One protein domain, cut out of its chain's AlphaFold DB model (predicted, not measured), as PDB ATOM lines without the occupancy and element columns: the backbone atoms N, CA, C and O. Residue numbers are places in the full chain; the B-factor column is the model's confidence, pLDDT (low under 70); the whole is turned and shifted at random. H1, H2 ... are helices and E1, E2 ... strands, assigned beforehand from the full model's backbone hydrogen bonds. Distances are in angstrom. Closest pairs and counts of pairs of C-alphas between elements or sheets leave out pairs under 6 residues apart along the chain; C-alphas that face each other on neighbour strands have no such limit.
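AT A GLANCE: This is residues 49 to 141 of the 330 residues of an uncharacterized protein of Klebsiella pneumoniae (UniProt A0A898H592). What would one see first? A small sheet of three strands, E3, E4 and E5, has two helices, H1 and H3, side by side over one face, while a two-strand hairpin, E1 and E2, lies at one end of the long axis. Between hairpin and sheet a long loop, residues 58 to 77, runs round the outside of the body, its residues 62 to 63 paired parallel with residues 122 to 123 of E5. What is it built of? The printed part has 93 residues, with three named helices and five named strands in the order E1 E2 E3 H1 H2 E4 E5 H3; the class is mixed, helices and strands, with under half of the residues in named elements, and both sheets, E1 - E2 and E3 - E4 - E5, are antiparallel. How spread out is it? It is compact, with a radius of gyration of the C-alphas of 12.1 A and spans of 37 by 26 by 22 A.

HOW THE PARTS SIT: How does the first hairpin stand? E1, residues 49 to 51, and E2, residues 54 to 57, are antiparallel at 144 degrees, with N 49 and O 56 2.9 A apart. E1 is apart from E3, residues 78 to 83. How is the larger sheet joined? E4, residues 114 to 118, is the inner strand: N 82 of E3 and O 115 are 2.9 A apart, and N 116 and O 124 of E5, residues 122 to 126, are 2.9 A apart. E4 and E5 form a hairpin, and the sheet is only just strongly twisted, with C-alphas up to 4.0 A off its best plane. Where are the helices? H1, residues 95 to 102, and H3, residues 129 to 139, make two layers with this sheet, helices on one face of it; they touch at the C-alphas of Ile 95 and Leu 136, 6.6 A apart, at a shallow tilt of 16 degrees, opposite ways. H3 has a height over the sheet of 9.8 A and runs along the strands, at 11 degrees to E4 on the local plane. H2, residues 107 to 110, only grazes the sheet and only just touches H3, with 3 pairs of C-alphas within 8 A, the closest being Ala 110 and Lys 129 at 5.6 A. What do the helix backbones show? In H1 and H3 every O i to N i+4 pair is within hydrogen-bond range; H2 is too short for such a pair.

IN THESE COORDINATES: Where does the first strand begin? E1 begins at C-alpha 49, (-99.715, 94.846, 48.950). Which elements are longer? E3 measures 17.4 A, H3 15.1 A, E5 13.6 A, E4 13.2 A and H1 10.3 A from first to last C-alpha. Where does H3 end? Its last C-alpha, 139, is at (-72.857, 105.330, 51.884).

THE WHOLE: How large is it, and is it cut? The two C-alphas farthest apart, Gln 52 and Asp 70, are 38.0 A apart, and the printed part has no cut. Which links are long? Those from E2 to E3, 20 residues, and from E3 to H1, 11 residues. Where is confidence low? Residues 49 to 54 are under 70 in pLDDT, against a mean of the printed part of 87.8.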
ATOM      1  N   ILE A  49     -98.522  95.667  48.726       52.09
ATOM      2  CA  ILE A  49     -99.715  94.846  48.950       52.09
ATOM      3  C   ILE A  49     -99.452  93.944  50.151       52.09
ATOM      4  O   ILE A  49     -98.430  93.266  50.206       52.09
ATOM      5  N   THR A  50    -100.381  93.911  51.111       53.59
ATOM      6  CA  THR A  50    -100.266  93.015  52.268       53.59
ATOM      7  C   THR A  50    -101.000  91.708  51.990       53.59
ATOM      8  O   THR A  50    -102.184  91.581  52.297       53.59
ATOM      9  N   LEU A  51    -100.322  90.717  51.408       50.97
ATOM     10  CA  LEU A  51    -100.894  89.385  51.182       50.97
ATOM     11  C   LEU A  51    -100.631  88.495  52.401       50.97
ATOM     12  O   LEU A  51     -99.484  88.236  52.733       50.97
ATOM     13  N   GLN A  52    -101.676  87.990  53.066       53.75
ATOM     14  CA  GLN A  52    -101.533  87.093  54.231       53.75
ATOM     15  C   GLN A  52    -100.655  87.669  55.371       53.75
ATOM     16  O   GLN A  52     -99.928  86.929  56.028       53.75
ATOM     17  N   ASN A  53    -100.727  88.984  55.609       55.56
ATOM     18  CA  ASN A  53     -99.861  89.753  56.521       55.56
ATOM     19  C   ASN A  53     -98.393  89.916  56.079       55.56
ATOM     20  O   ASN A  53     -97.583  90.398  56.871       55.56
ATOM     21  N   GLU A  54     -98.043  89.574  54.837       62.78
ATOM     22  CA  GLU A  54     -96.714  89.831  54.283       62.78
ATOM     23  C   GLU A  54     -96.709  91.081  53.395       62.78
ATOM     24  O   GLU A  54     -97.486  91.135  52.435       62.78
ATOM     25  N   PRO A  55     -95.859  92.085  53.688       70.25
ATOM     26  CA  PRO A  55     -95.714  93.253  52.834       70.25
ATOM     27  C   PRO A  55     -94.896  92.874  51.595       70.25
ATOM     28  O   PRO A  55     -93.736  92.465  51.699       70.25
ATOM     29  N   LEU A  56     -95.512  92.995  50.423       79.12
ATOM     30  CA  LEU A  56     -94.875  92.724  49.140       79.12
ATOM     31  C   LEU A  56     -94.786  94.003  48.318       79.12
ATOM     32  O   LEU A  56     -95.794  94.700  48.186       79.12
ATOM     33  N   ASP A  57     -93.622  94.262  47.728       82.94
ATOM     34  CA  ASP A  57     -93.507  95.259  46.675       82.94
ATOM     35  C   ASP A  57     -93.991  94.676  45.344       82.94
ATOM     36  O   ASP A  57     -93.614  93.586  44.910       82.94
ATOM     37  N   THR A  58     -94.867  95.411  44.680       77.69
ATOM     38  CA  THR A  58     -95.389  95.058  43.359       77.69
ATOM     39  C   THR A  58     -94.789  95.895  42.239       77.69
ATOM     40  O   THR A  58     -95.046  95.633  41.060       77.69
ATOM     41  N   LYS A  59     -93.966  96.888  42.579       81.12
ATOM     42  CA  LYS A  59     -93.293  97.747  41.619       81.12
ATOM     43  C   LYS A  59     -92.100  97.019  41.000       81.12
ATOM     44  O   LYS A  59     -91.355  96.285  41.644       81.12
ATOM     45  N   GLN A  60     -91.921  97.210  39.697       83.81
ATOM     46  CA  GLN A  60     -90.725  96.749  38.998       83.81
ATOM     47  C   GLN A  60     -89.629  97.797  39.160       83.81
ATOM     48  O   GLN A  60     -89.848  98.948  38.789       83.81
ATOM     49  N   HIS A  61     -88.463  97.399  39.666       90.19
ATOM     50  CA  HIS A  61     -87.288  98.266  39.793       90.19
ATOM     51  C   HIS A  61     -86.257  97.959  38.707       90.19
ATOM     52  O   HIS A  61     -86.177  96.838  38.198       90.19
ATOM     53  N   THR A  62     -85.428  98.948  38.391       94.75
ATOM     54  CA  THR A  62     -84.320  98.795  37.440       94.75
ATOM     55  C   THR A  62     -83.037  98.449  38.186       94.75
ATOM     56  O   THR A  62     -82.704  99.103  39.171       94.75
ATOM     57  N   LEU A  63     -82.298  97.435  37.729       95.62
ATOM     58  CA  LEU A  63     -81.003  97.102  38.323       95.62
ATOM     59  C   LEU A  63     -80.020  98.260  38.093       95.62
ATOM     60  O   LEU A  63     -79.809  98.670  36.951       95.62
ATOM     61  N   SER A  64     -79.429  98.774  39.168       96.31
ATOM     62  CA  SER A  64     -78.414  99.823  39.111       96.31
ATOM     63  C   SER A  64     -77.055  99.259  38.687       96.31
ATOM     64  O   SER A  64     -76.725  98.110  38.978       96.31
ATOM     65  N   SER A  65     -76.243 100.079  38.017       93.62
ATOM     66  CA  SER A  65     -74.861  99.746  37.647       93.62
ATOM     67  C   SER A  65     -73.838 100.097  38.732       93.62
ATOM     68  O   SER A  65     -72.640  99.920  38.514       93.62
ATOM     69  N   ILE A  66     -74.280 100.646  39.869       94.38
ATOM     70  CA  ILE A  66     -73.400 100.980  40.994       94.38
ATOM     71  C   ILE A  66     -72.743  99.694  41.515       94.38
ATOM     72  O   ILE A  66     -73.398  98.671  41.701       94.38
ATOM     73  N   SER A  67     -71.431  99.737  41.751       94.12
ATOM     74  CA  SER A  67     -70.714  98.603  42.340       94.12
ATOM     75  C   SER A  67     -71.192  98.353  43.771       94.12
ATOM     76  O   SER A  67     -71.201  99.266  44.592       94.12
ATOM     77  N   THR A  68     -71.531  97.108  44.099       95.31
ATOM     78  CA  THR A  68     -71.915  96.708  45.461       95.31
ATOM     79  C   THR A  68     -70.724  96.575  46.413       95.31
ATOM     80  O   THR A  68     -70.933  96.440  47.617       95.31
ATOM     81  N   THR A  69     -69.487  96.619  45.902       90.69
ATOM     82  CA  THR A  69     -68.253  96.523  46.703       90.69
ATOM     83  C   THR A  69     -67.624  97.884  46.973       90.69
ATOM     84  O   THR A  69     -67.254  98.169  48.106       90.69
ATOM     85  N   ASP A  70     -67.531  98.725  45.940       87.12
ATOM     86  CA  ASP A  70     -66.753  99.976  45.972       87.12
ATOM     87  C   ASP A  70     -67.578 101.211  45.565       87.12
ATOM     88  O   ASP A  70     -67.059 102.331  45.461       87.12
ATOM     89  N   GLY A  71     -68.864 101.001  45.276       92.44
ATOM     90  CA  GLY A  71     -69.828 102.057  45.009       92.44
ATOM     91  C   GLY A  71     -70.441 102.621  46.287       92.44
ATOM     92  O   GLY A  71     -70.178 102.167  47.399       92.44
ATOM     93  N   GLU A  72     -71.267 103.638  46.103       95.00
ATOM     94  CA  GLU A  72     -72.027 104.290  47.162       95.00
ATOM     95  C   GLU A  72     -73.229 105.013  46.553       95.00
ATOM     96  O   GLU A  72     -73.244 105.306  45.355       95.00
ATOM     97  N   ILE A  73     -74.223 105.292  47.389       96.56
ATOM     98  CA  ILE A  73     -75.372 106.148  47.066       96.56
ATOM     99  C   ILE A  73     -75.293 107.448  47.884       96.56
ATOM    100  O   ILE A  73     -74.538 107.499  48.864       96.56
ATOM    101  N   PRO A  74     -76.031 108.510  47.509       96.81
ATOM    102  CA  PRO A  74     -76.100 109.722  48.318       96.81
ATOM    103  C   PRO A  74     -76.485 109.413  49.770       96.81
ATOM    104  O   PRO A  74     -77.379 108.613  50.032       96.81
ATOM    105  N   TYR A  75     -75.815 110.040  50.742       96.00
ATOM    106  CA  TYR A  75     -76.067 109.745  52.162       96.00
ATOM    107  C   TYR A  75     -77.454 110.214  52.647       96.00
ATOM    108  O   TYR A  75     -77.876 109.841  53.736       96.00
ATOM    109  N   ASP A  76     -78.135 111.070  51.880       94.19
ATOM    110  CA  ASP A  76     -79.495 111.557  52.134       94.19
ATOM    111  C   ASP A  76     -80.558 110.846  51.278       94.19
ATOM    112  O   ASP A  76     -81.711 111.280  51.236       94.19
ATOM    113  N   GLU A  77     -80.178 109.750  50.616       95.06
ATOM    114  CA  GLU A  77     -81.077 108.920  49.824       95.06
ATOM    115  C   GLU A  77     -82.099 108.200  50.716       95.06
ATOM    116  O   GLU A  77     -81.774 107.708  51.804       95.06
ATOM    117  N   TRP A  78     -83.341 108.116  50.235       93.19
ATOM    118  CA  TRP A  78     -84.373 107.285  50.851       93.19
ATOM    119  C   TRP A  78     -84.281 105.876  50.292       93.19
ATOM    120  O   TRP A  78     -84.212 105.675  49.078       93.19
ATOM    121  N   VAL A  79     -84.271 104.897  51.189       95.62
ATOM    122  CA  VAL A  79     -84.053 103.503  50.830       95.62
ATOM    123  C   VAL A  79     -85.020 102.586  51.564       95.62
ATOM    124  O   VAL A  79     -85.543 102.922  52.627       95.62
ATOM    125  N   PHE A  80     -85.227 101.395  51.020       93.56
ATOM    126  CA  PHE A  80     -85.777 100.263  51.758       93.56
ATOM    127  C   PHE A  80     -85.131  98.969  51.275       93.56
ATOM    128  O   PHE A  80     -84.440  98.933  50.256       93.56
ATOM    129  N   VAL A  81     -85.332  97.898  52.033       94.31
ATOM    130  CA  VAL A  81     -84.743  96.597  51.735       94.31
ATOM    131  C   VAL A  81     -85.837  95.568  51.529       94.31
ATOM    132  O   VAL A  81     -86.782  95.479  52.314       94.31
ATOM    133  N   GLU A  82     -85.681  94.753  50.497       92.94
ATOM    134  CA  GLU A  82     -86.573  93.649  50.173       92.94
ATOM    135  C   GLU A  82     -85.792  92.374  49.829       92.94
ATOM    136  O   GLU A  82     -84.579  92.368  49.635       92.94
ATOM    137  N   THR A  83     -86.489  91.246  49.777       90.38
ATOM    138  CA  THR A  83     -85.943  89.994  49.233       90.38
ATOM    139  C   THR A  83     -86.052  89.978  47.708       90.38
ATOM    140  O   THR A  83     -86.901  90.660  47.139       90.38
ATOM    141  N   SER A  84     -85.312  89.092  47.037       83.19
ATOM    142  CA  SER A  84     -85.496  88.841  45.596       83.19
ATOM    143  C   SER A  84     -86.921  88.400  45.213       83.19
ATOM    144  O   SER A  84     -87.355  88.600  44.078       83.19
ATOM    145  N   GLY A  85     -87.671  87.834  46.168       83.25
ATOM    146  CA  GLY A  85     -89.097  87.517  46.060       83.25
ATOM    147  C   GLY A  85     -90.037  88.685  46.378       83.25
ATOM    148  O   GLY A  85     -91.225  88.447  46.586       83.25
ATOM    149  N   LYS A  86     -89.521  89.918  46.454       86.06
ATOM    150  CA  LYS A  86     -90.258  91.170  46.693       86.06
ATOM    151  C   LYS A  86     -90.934  91.309  48.052       86.06
ATOM    152  O   LYS A  86     -91.767  92.183  48.258       86.06
ATOM    153  N   ARG A  87     -90.571  90.473  49.025       85.00
ATOM    154  CA  ARG A  87     -90.960  90.700  50.423       85.00
ATOM    155  C   ARG A  87     -90.162  91.859  51.005       85.00
ATOM    156  O   ARG A  87     -88.943  91.741  51.096       85.00
ATOM    157  N   ILE A  88     -90.852  92.890  51.476       85.19
ATOM    158  CA  ILE A  88     -90.261  94.053  52.139       85.19
ATOM    159  C   ILE A  88     -89.798  93.662  53.548       85.19
ATOM    160  O   ILE A  88     -90.513  92.998  54.305       85.19
ATOM    161  N   LEU A  89     -88.570  94.053  53.886       84.25
ATOM    162  CA  LEU A  89     -87.895  93.734  55.145       84.25
ATOM    163  C   LEU A  89     -87.743  94.953  56.059       84.25
ATOM    164  O   LEU A  89     -87.647  94.779  57.274       84.25
ATOM    165  N   THR A  90     -87.742  96.162  55.497       86.00
ATOM    166  CA  THR A  90     -87.664  97.430  56.235       86.00
ATOM    167  C   THR A  90     -88.689  98.418  55.695       86.00
ATOM    168  O   THR A  90     -88.985  98.398  54.502       86.00
ATOM    169  N   ASP A  91     -89.189  99.309  56.549       83.06
ATOM    170  CA  ASP A  91     -89.912 100.491  56.077       83.06
ATOM    171  C   ASP A  91     -88.957 101.402  55.280       83.06
ATOM    172  O   ASP A  91     -87.735 101.343  55.463       83.06
ATOM    173  N   GLU A  92     -89.513 102.220  54.382       86.06
ATOM    174  CA  GLU A  92     -88.742 103.213  53.629       86.06
ATOM    175  C   GLU A  92     -88.341 104.381  54.533       86.06
ATOM    176  O   GLU A  92     -89.160 104.913  55.286       86.06
ATOM    177  N   GLY A  93     -87.079 104.794  54.454       87.62
ATOM    178  CA  GLY A  93     -86.574 105.941  55.195       87.62
ATOM    179  C   GLY A  93     -85.125 106.255  54.861       87.62
ATOM    180  O   GLY A  93     -84.551 105.695  53.929       87.62
ATOM    181  N   ASP A  94     -84.526 107.159  55.634       93.88
ATOM    182  CA  ASP A  94     -83.104 107.455  55.490       93.88
ATOM    183  C   ASP A  94     -82.226 106.240  55.840       93.88
ATOM    184  O   ASP A  94     -82.634 105.309  56.547       93.88
ATOM    185  N   ILE A  95     -80.983 106.261  55.357       97.12
ATOM    186  CA  ILE A  95     -80.042 105.150  55.537       97.12
ATOM    187  C   ILE A  95     -79.811 104.824  57.022       97.12
ATOM    188  O   ILE A  95     -79.678 103.650  57.376       97.12
ATOM    189  N   THR A  96     -79.791 105.821  57.913       94.88
ATOM    190  CA  THR A  96     -79.576 105.593  59.352       94.88
ATOM    191  C   THR A  96     -80.738 104.816  59.964       94.88
ATOM    192  O   THR A  96     -80.518 103.854  60.702       94.88
ATOM    193  N   TYR A  97     -81.970 105.194  59.634       90.19
ATOM    194  CA  TYR A  97     -83.170 104.494  60.069       90.19
ATOM    195  C   TYR A  97     -83.211 103.054  59.537       90.19
ATOM    196  O   TYR A  97     -83.430 102.109  60.299       90.19
ATOM    197  N   VAL A  98     -82.907 102.852  58.254       91.75
ATOM    198  CA  VAL A  98     -82.901 101.512  57.647       91.75
ATOM    199  C   VAL A  98     -81.808 100.621  58.240       91.75
ATOM    200  O   VAL A  98     -82.061  99.448  58.527       91.75
ATOM    201  N   LEU A  99     -80.620 101.166  58.528       95.81
ATOM    202  CA  LEU A  99     -79.564 100.449  59.251       95.81
ATOM    203  C   LEU A  99     -80.032  99.975  60.638       95.81
ATOM    204  O   LEU A  99     -79.716  98.850  61.027       95.81
ATOM    205  N   GLN A 100     -80.822 100.775  61.366       86.81
ATOM    206  CA  GLN A 100     -81.407 100.361  62.650       86.81
ATOM    207  C   GLN A 100     -82.421  99.224  62.477       86.81
ATOM    208  O   GLN A 100     -82.404  98.260  63.243       86.81
ATOM    209  N   LEU A 101     -83.276  99.285  61.452       83.00
ATOM    210  CA  LEU A 101     -84.230  98.211  61.162       83.00
ATOM    211  C   LEU A 101     -83.523  96.893  60.803       83.00
ATOM    212  O   LEU A 101     -83.921  95.831  61.289       83.00
ATOM    213  N   LEU A 102     -82.433  96.948  60.031       86.50
ATOM    214  CA  LEU A 102     -81.644  95.780  59.611       86.50
ATOM    215  C   LEU A 102     -80.984  95.010  60.769       86.50
ATOM    216  O   LEU A 102     -80.678  93.817  60.618       86.50
ATOM    217  N   GLN A 103     -80.809  95.639  61.936       85.12
ATOM    218  CA  GLN A 103     -80.365  94.947  63.154       85.12
ATOM    219  C   GLN A 103     -81.374  93.877  63.596       85.12
ATOM    220  O   GLN A 103     -80.980  92.846  64.135       85.12
ATOM    221  N   ASN A 104     -82.659  94.076  63.286       81.25
ATOM    222  CA  ASN A 104     -83.748  93.152  63.609       81.25
ATOM    223  C   ASN A 104     -84.060  92.159  62.471       81.25
ATOM    224  O   ASN A 104     -84.894  91.267  62.636       81.25
ATOM    225  N   VAL A 105     -83.397  92.286  61.315       78.69
ATOM    226  CA  VAL A 105     -83.584  91.396  60.160       78.69
ATOM    227  C   VAL A 105     -82.628  90.204  60.257       78.69
ATOM    228  O   VAL A 105     -81.406  90.357  60.290       78.69
ATOM    229  N   GLY A 106     -83.174  88.987  60.284       78.94
ATOM    230  CA  GLY A 106     -82.381  87.753  60.307       78.94
ATOM    231  C   GLY A 106     -81.576  87.532  59.019       78.94
ATOM    232  O   GLY A 106     -82.043  87.841  57.926       78.94
ATOM    233  N   ASN A 107     -80.377  86.952  59.131       80.62
ATOM    234  CA  ASN A 107     -79.495  86.709  57.976       80.62
ATOM    235  C   ASN A 107     -80.107  85.770  56.923       80.62
ATOM    236  O   ASN A 107     -79.777  85.884  55.746       80.62
ATOM    237  N   SER A 108     -81.017  84.876  57.326       80.31
ATOM    238  CA  SER A 108     -81.690  83.928  56.430       80.31
ATOM    239  C   SER A 108     -82.497  84.602  55.317       80.31
ATOM    240  O   SER A 108     -82.679  83.999  54.260       80.31
ATOM    241  N   TRP A 109     -82.918  85.858  55.508       78.56
ATOM    242  CA  TRP A 109     -83.615  86.646  54.488       78.56
ATOM    243  C   TRP A 109     -82.744  86.991  53.275       78.56
ATOM    244  O   TRP A 109     -83.289  87.281  52.215       78.56
ATOM    245  N   ALA A 110     -81.416  86.909  53.399       78.31
ATOM    246  CA  ALA A 110     -80.483  87.179  52.307       78.31
ATOM    247  C   ALA A 110     -80.029  85.923  51.538       78.31
ATOM    248  O   ALA A 110     -79.345  86.059  50.530       78.31
ATOM    249  N   ASN A 111     -80.419  84.708  51.958       77.38
ATOM    250  CA  ASN A 111     -79.923  83.450  51.368       77.38
ATOM    251  C   ASN A 111     -80.212  83.298  49.861       77.38
ATOM    252  O   ASN A 111     -79.506  82.561  49.180       77.38
ATOM    253  N   ASN A 112     -81.245  83.975  49.352       82.62
ATOM    254  CA  ASN A 112     -81.627  83.976  47.936       82.62
ATOM    255  C   ASN A 112     -81.419  85.357  47.282       82.62
ATOM    256  O   ASN A 112     -82.099  85.690  46.308       82.62
ATOM    257  N   GLY A 113     -80.521  86.169  47.843       87.44
ATOM    258  CA  GLY A 113     -80.309  87.562  47.467       87.44
ATOM    259  C   GLY A 113     -81.227  88.525  48.221       87.44
ATOM    260  O   GLY A 113     -82.411  88.246  48.447       87.44
ATOM    261  N   ILE A 114     -80.656  89.664  48.604       93.94
ATOM    262  CA  ILE A 114     -81.340  90.783  49.253       93.94
ATOM    263  C   ILE A 114     -81.148  92.037  48.402       93.94
ATOM    264  O   ILE A 114     -80.033  92.326  47.963       93.94
ATOM    265  N   ASP A 115     -82.234  92.755  48.150       96.69
ATOM    266  CA  ASP A 115     -82.249  93.918  47.278       96.69
ATOM    267  C   ASP A 115     -82.378  95.188  48.125       96.69
ATOM    268  O   ASP A 115     -83.258  95.305  48.979       96.69
ATOM    269  N   LEU A 116     -81.479  96.140  47.892       97.56
ATOM    270  CA  LEU A 116     -81.599  97.515  48.363       97.56
ATOM    271  C   LEU A 116     -82.287  98.320  47.270       97.56
ATOM    272  O   LEU A 116     -81.745  98.406  46.169       97.56
ATOM    273  N   VAL A 117     -83.426  98.929  47.573       96.19
ATOM    274  CA  VAL A 117     -84.166  99.800  46.656       96.19
ATOM    275  C   VAL A 117     -83.951 101.254  47.062       96.19
ATOM    276  O   VAL A 117     -83.998 101.573  48.248       96.19
ATOM    277  N   PHE A 118     -83.672 102.118  46.087       95.00
ATOM    278  CA  PHE A 118     -83.305 103.522  46.297       95.00
ATOM    279  C   PHE A 118     -83.506 104.357  45.022       95.00
ATOM    280  O   PHE A 118     -83.682 103.806  43.928       95.00
ATOM    281  N   GLY A 119     -83.420 105.686  45.152       85.19
ATOM    282  CA  GLY A 119     -83.467 106.616  44.023       85.19
ATOM    283  C   GLY A 119     -84.760 106.527  43.219       85.19
ATOM    284  O   GLY A 119     -85.766 105.998  43.684       85.19
ATOM    285  N   ASP A 120     -84.716 106.994  41.970       78.38
ATOM    286  CA  ASP A 120     -85.820 106.885  41.009       78.38
ATOM    287  C   ASP A 120     -86.033 105.423  40.559       78.38
ATOM    288  O   ASP A 120     -85.822 105.064  39.398       78.38
ATOM    289  N   ASN A 121     -86.494 104.566  41.477       84.69
ATOM    290  CA  ASN A 121     -86.922 103.192  41.220       84.69
ATOM    291  C   ASN A 121     -85.789 102.222  40.818       84.69
ATOM    292  O   ASN A 121     -85.984 101.339  39.968       84.69
ATOM    293  N   GLN A 122     -84.604 102.384  41.411       94.50
ATOM    294  CA  GLN A 122     -83.455 101.506  41.195       94.50
ATOM    295  C   GLN A 122     -83.288 100.489  42.324       94.50
ATOM    296  O   GLN A 122     -83.744 100.710  43.442       94.50
ATOM    297  N   TYR A 123     -82.602  99.381  42.040       96.81
ATOM    298  CA  TYR A 123     -82.156  98.457  43.078       96.81
ATOM    299  C   TYR A 123     -80.726  97.957  42.868       96.81
ATOM    300  O   TYR A 123     -80.228  97.891  41.742       96.81
ATOM    301  N   LEU A 124     -80.087  97.561  43.965       97.50
ATOM    302  CA  LEU A 124     -78.844  96.794  43.998       97.50
ATOM    303  C   LEU A 124     -79.104  95.456  44.684       97.50
ATOM    304  O   LEU A 124     -79.771  95.419  45.714       97.50
ATOM    305  N   ARG A 125     -78.548  94.371  44.138       96.62
ATOM    306  CA  ARG A 125     -78.653  93.029  44.720       96.62
ATOM    307  C   ARG A 125     -77.374  92.648  45.446       96.62
ATOM    308  O   ARG A 125     -76.290  92.740  44.877       96.62
ATOM    309  N   PHE A 126     -77.520  92.154  46.667       96.56
ATOM    310  CA  PHE A 126     -76.427  91.681  47.504       96.56
ATOM    311  C   PHE A 126     -76.587  90.195  47.824       96.56
ATOM    312  O   PHE A 126     -77.693  89.712  48.073       96.56
ATOM    313  N   ASP A 127     -75.459  89.490  47.894       93.50
ATOM    314  CA  ASP A 127     -75.419  88.061  48.230       93.50
ATOM    315  C   ASP A 127     -75.571  87.803  49.738       93.50
ATOM    316  O   ASP A 127     -75.777  86.672  50.175       93.50
ATOM    317  N   SER A 128     -75.447  88.848  50.565       93.25
ATOM    318  CA  SER A 128     -75.592  88.742  52.015       93.25
ATOM    319  C   SER A 128     -76.109  90.034  52.646       93.25
ATOM    320  O   SER A 128     -75.867  91.138  52.148       93.25
ATOM    321  N   LYS A 129     -76.755  89.905  53.813       92.31
ATOM    322  CA  LYS A 129     -77.115  91.060  54.647       92.31
ATOM    323  C   LYS A 129     -75.872  91.852  55.056       92.31
ATOM    324  O   LYS A 129     -75.909  93.073  55.059       92.31
ATOM    325  N   SER A 130     -74.772  91.167  55.375       94.94
ATOM    326  CA  SER A 130     -73.531  91.811  55.813       94.94
ATOM    327  C   SER A 130     -72.951  92.732  54.740       94.94
ATOM    328  O   SER A 130     -72.623  93.870  55.048       94.94
ATOM    329  N   SER A 131     -72.894  92.290  53.479       96.44
ATOM    330  CA  SER A 131     -72.431  93.138  52.370       96.44
ATOM    331  C   SER A 131     -73.355  94.333  52.119       96.44
ATOM    332  O   SER A 131     -72.861  95.424  51.856       96.44
ATOM    333  N   LEU A 132     -74.678  94.157  52.254       97.44
ATOM    334  CA  LEU A 132     -75.636  95.265  52.161       97.44
ATOM    335  C   LEU A 132     -75.417  96.281  53.289       97.44
ATOM    336  O   LEU A 132     -75.358  97.481  53.036       97.44
ATOM    337  N   VAL A 133     -75.272  95.807  54.531       97.12
ATOM    338  CA  VAL A 133     -75.034  96.668  55.698       97.12
ATOM    339  C   VAL A 133     -73.732  97.442  55.530       97.12
ATOM    340  O   VAL A 133     -73.751  98.655  55.679       97.12
ATOM    341  N   SER A 134     -72.635  96.793  55.132       96.88
ATOM    342  CA  SER A 134     -71.362  97.485  54.889       96.88
ATOM    343  C   SER A 134     -71.460  98.534  53.774       96.88
ATOM    344  O   SER A 134     -70.885  99.615  53.900       96.88
ATOM    345  N   PHE A 135     -72.216  98.257  52.706       97.75
ATOM    346  CA  PHE A 135     -72.477  99.230  51.642       97.75
ATOM    347  C   PHE A 135     -73.249 100.455  52.156       97.75
ATOM    348  O   PHE A 135     -72.879 101.595  51.858       97.75
ATOM    349  N   LEU A 136     -74.299 100.235  52.953       97.88
ATOM    350  CA  LEU A 136     -75.086 101.312  53.555       97.88
ATOM    351  C   LEU A 136     -74.284 102.099  54.592       97.88
ATOM    352  O   LEU A 136     -74.334 103.323  54.581       97.88
ATOM    353  N   GLU A 137     -73.498 101.439  55.442       96.12
ATOM    354  CA  GLU A 137     -72.603 102.100  56.397       96.12
ATOM    355  C   GLU A 137     -71.582 102.989  55.684       96.12
ATOM    356  O   GLU A 137     -71.348 104.112  56.125       96.12
ATOM    357  N   ASN A 138     -71.008 102.531  54.564       95.25
ATOM    358  CA  ASN A 138     -70.117 103.362  53.759       95.25
ATOM    359  C   ASN A 138     -70.863 104.548  53.125       95.25
ATOM    360  O   ASN A 138     -70.394 105.682  53.223       95.25
ATOM    361  N   SER A 139     -72.039 104.300  52.539       96.75
ATOM    362  CA  SER A 139     -72.857 105.330  51.884       96.75
ATOM    363  C   SER A 139     -73.357 106.395  52.864       96.75
ATOM    364  O   SER A 139     -73.393 107.569  52.516       96.75
ATOM    365  N   ASN A 140     -73.663 106.021  54.111       96.62
ATOM    366  CA  ASN A 140     -74.167 106.918  55.159       96.62
ATOM    367  C   ASN A 140     -73.106 107.895  55.706       96.62
ATOM    368  O   ASN A 140     -73.400 108.765  56.525       96.62
ATOM    369  N   ARG A 141     -71.836 107.752  55.310       95.81
ATOM    370  CA  ARG A 141     -70.761 108.637  55.770       95.81
ATOM    371  C   ARG A 141     -70.776 109.935  54.981       95.81
ATOM    372  O   ARG A 141     -70.608 109.933  53.764       95.81
TER     373      ARG A 141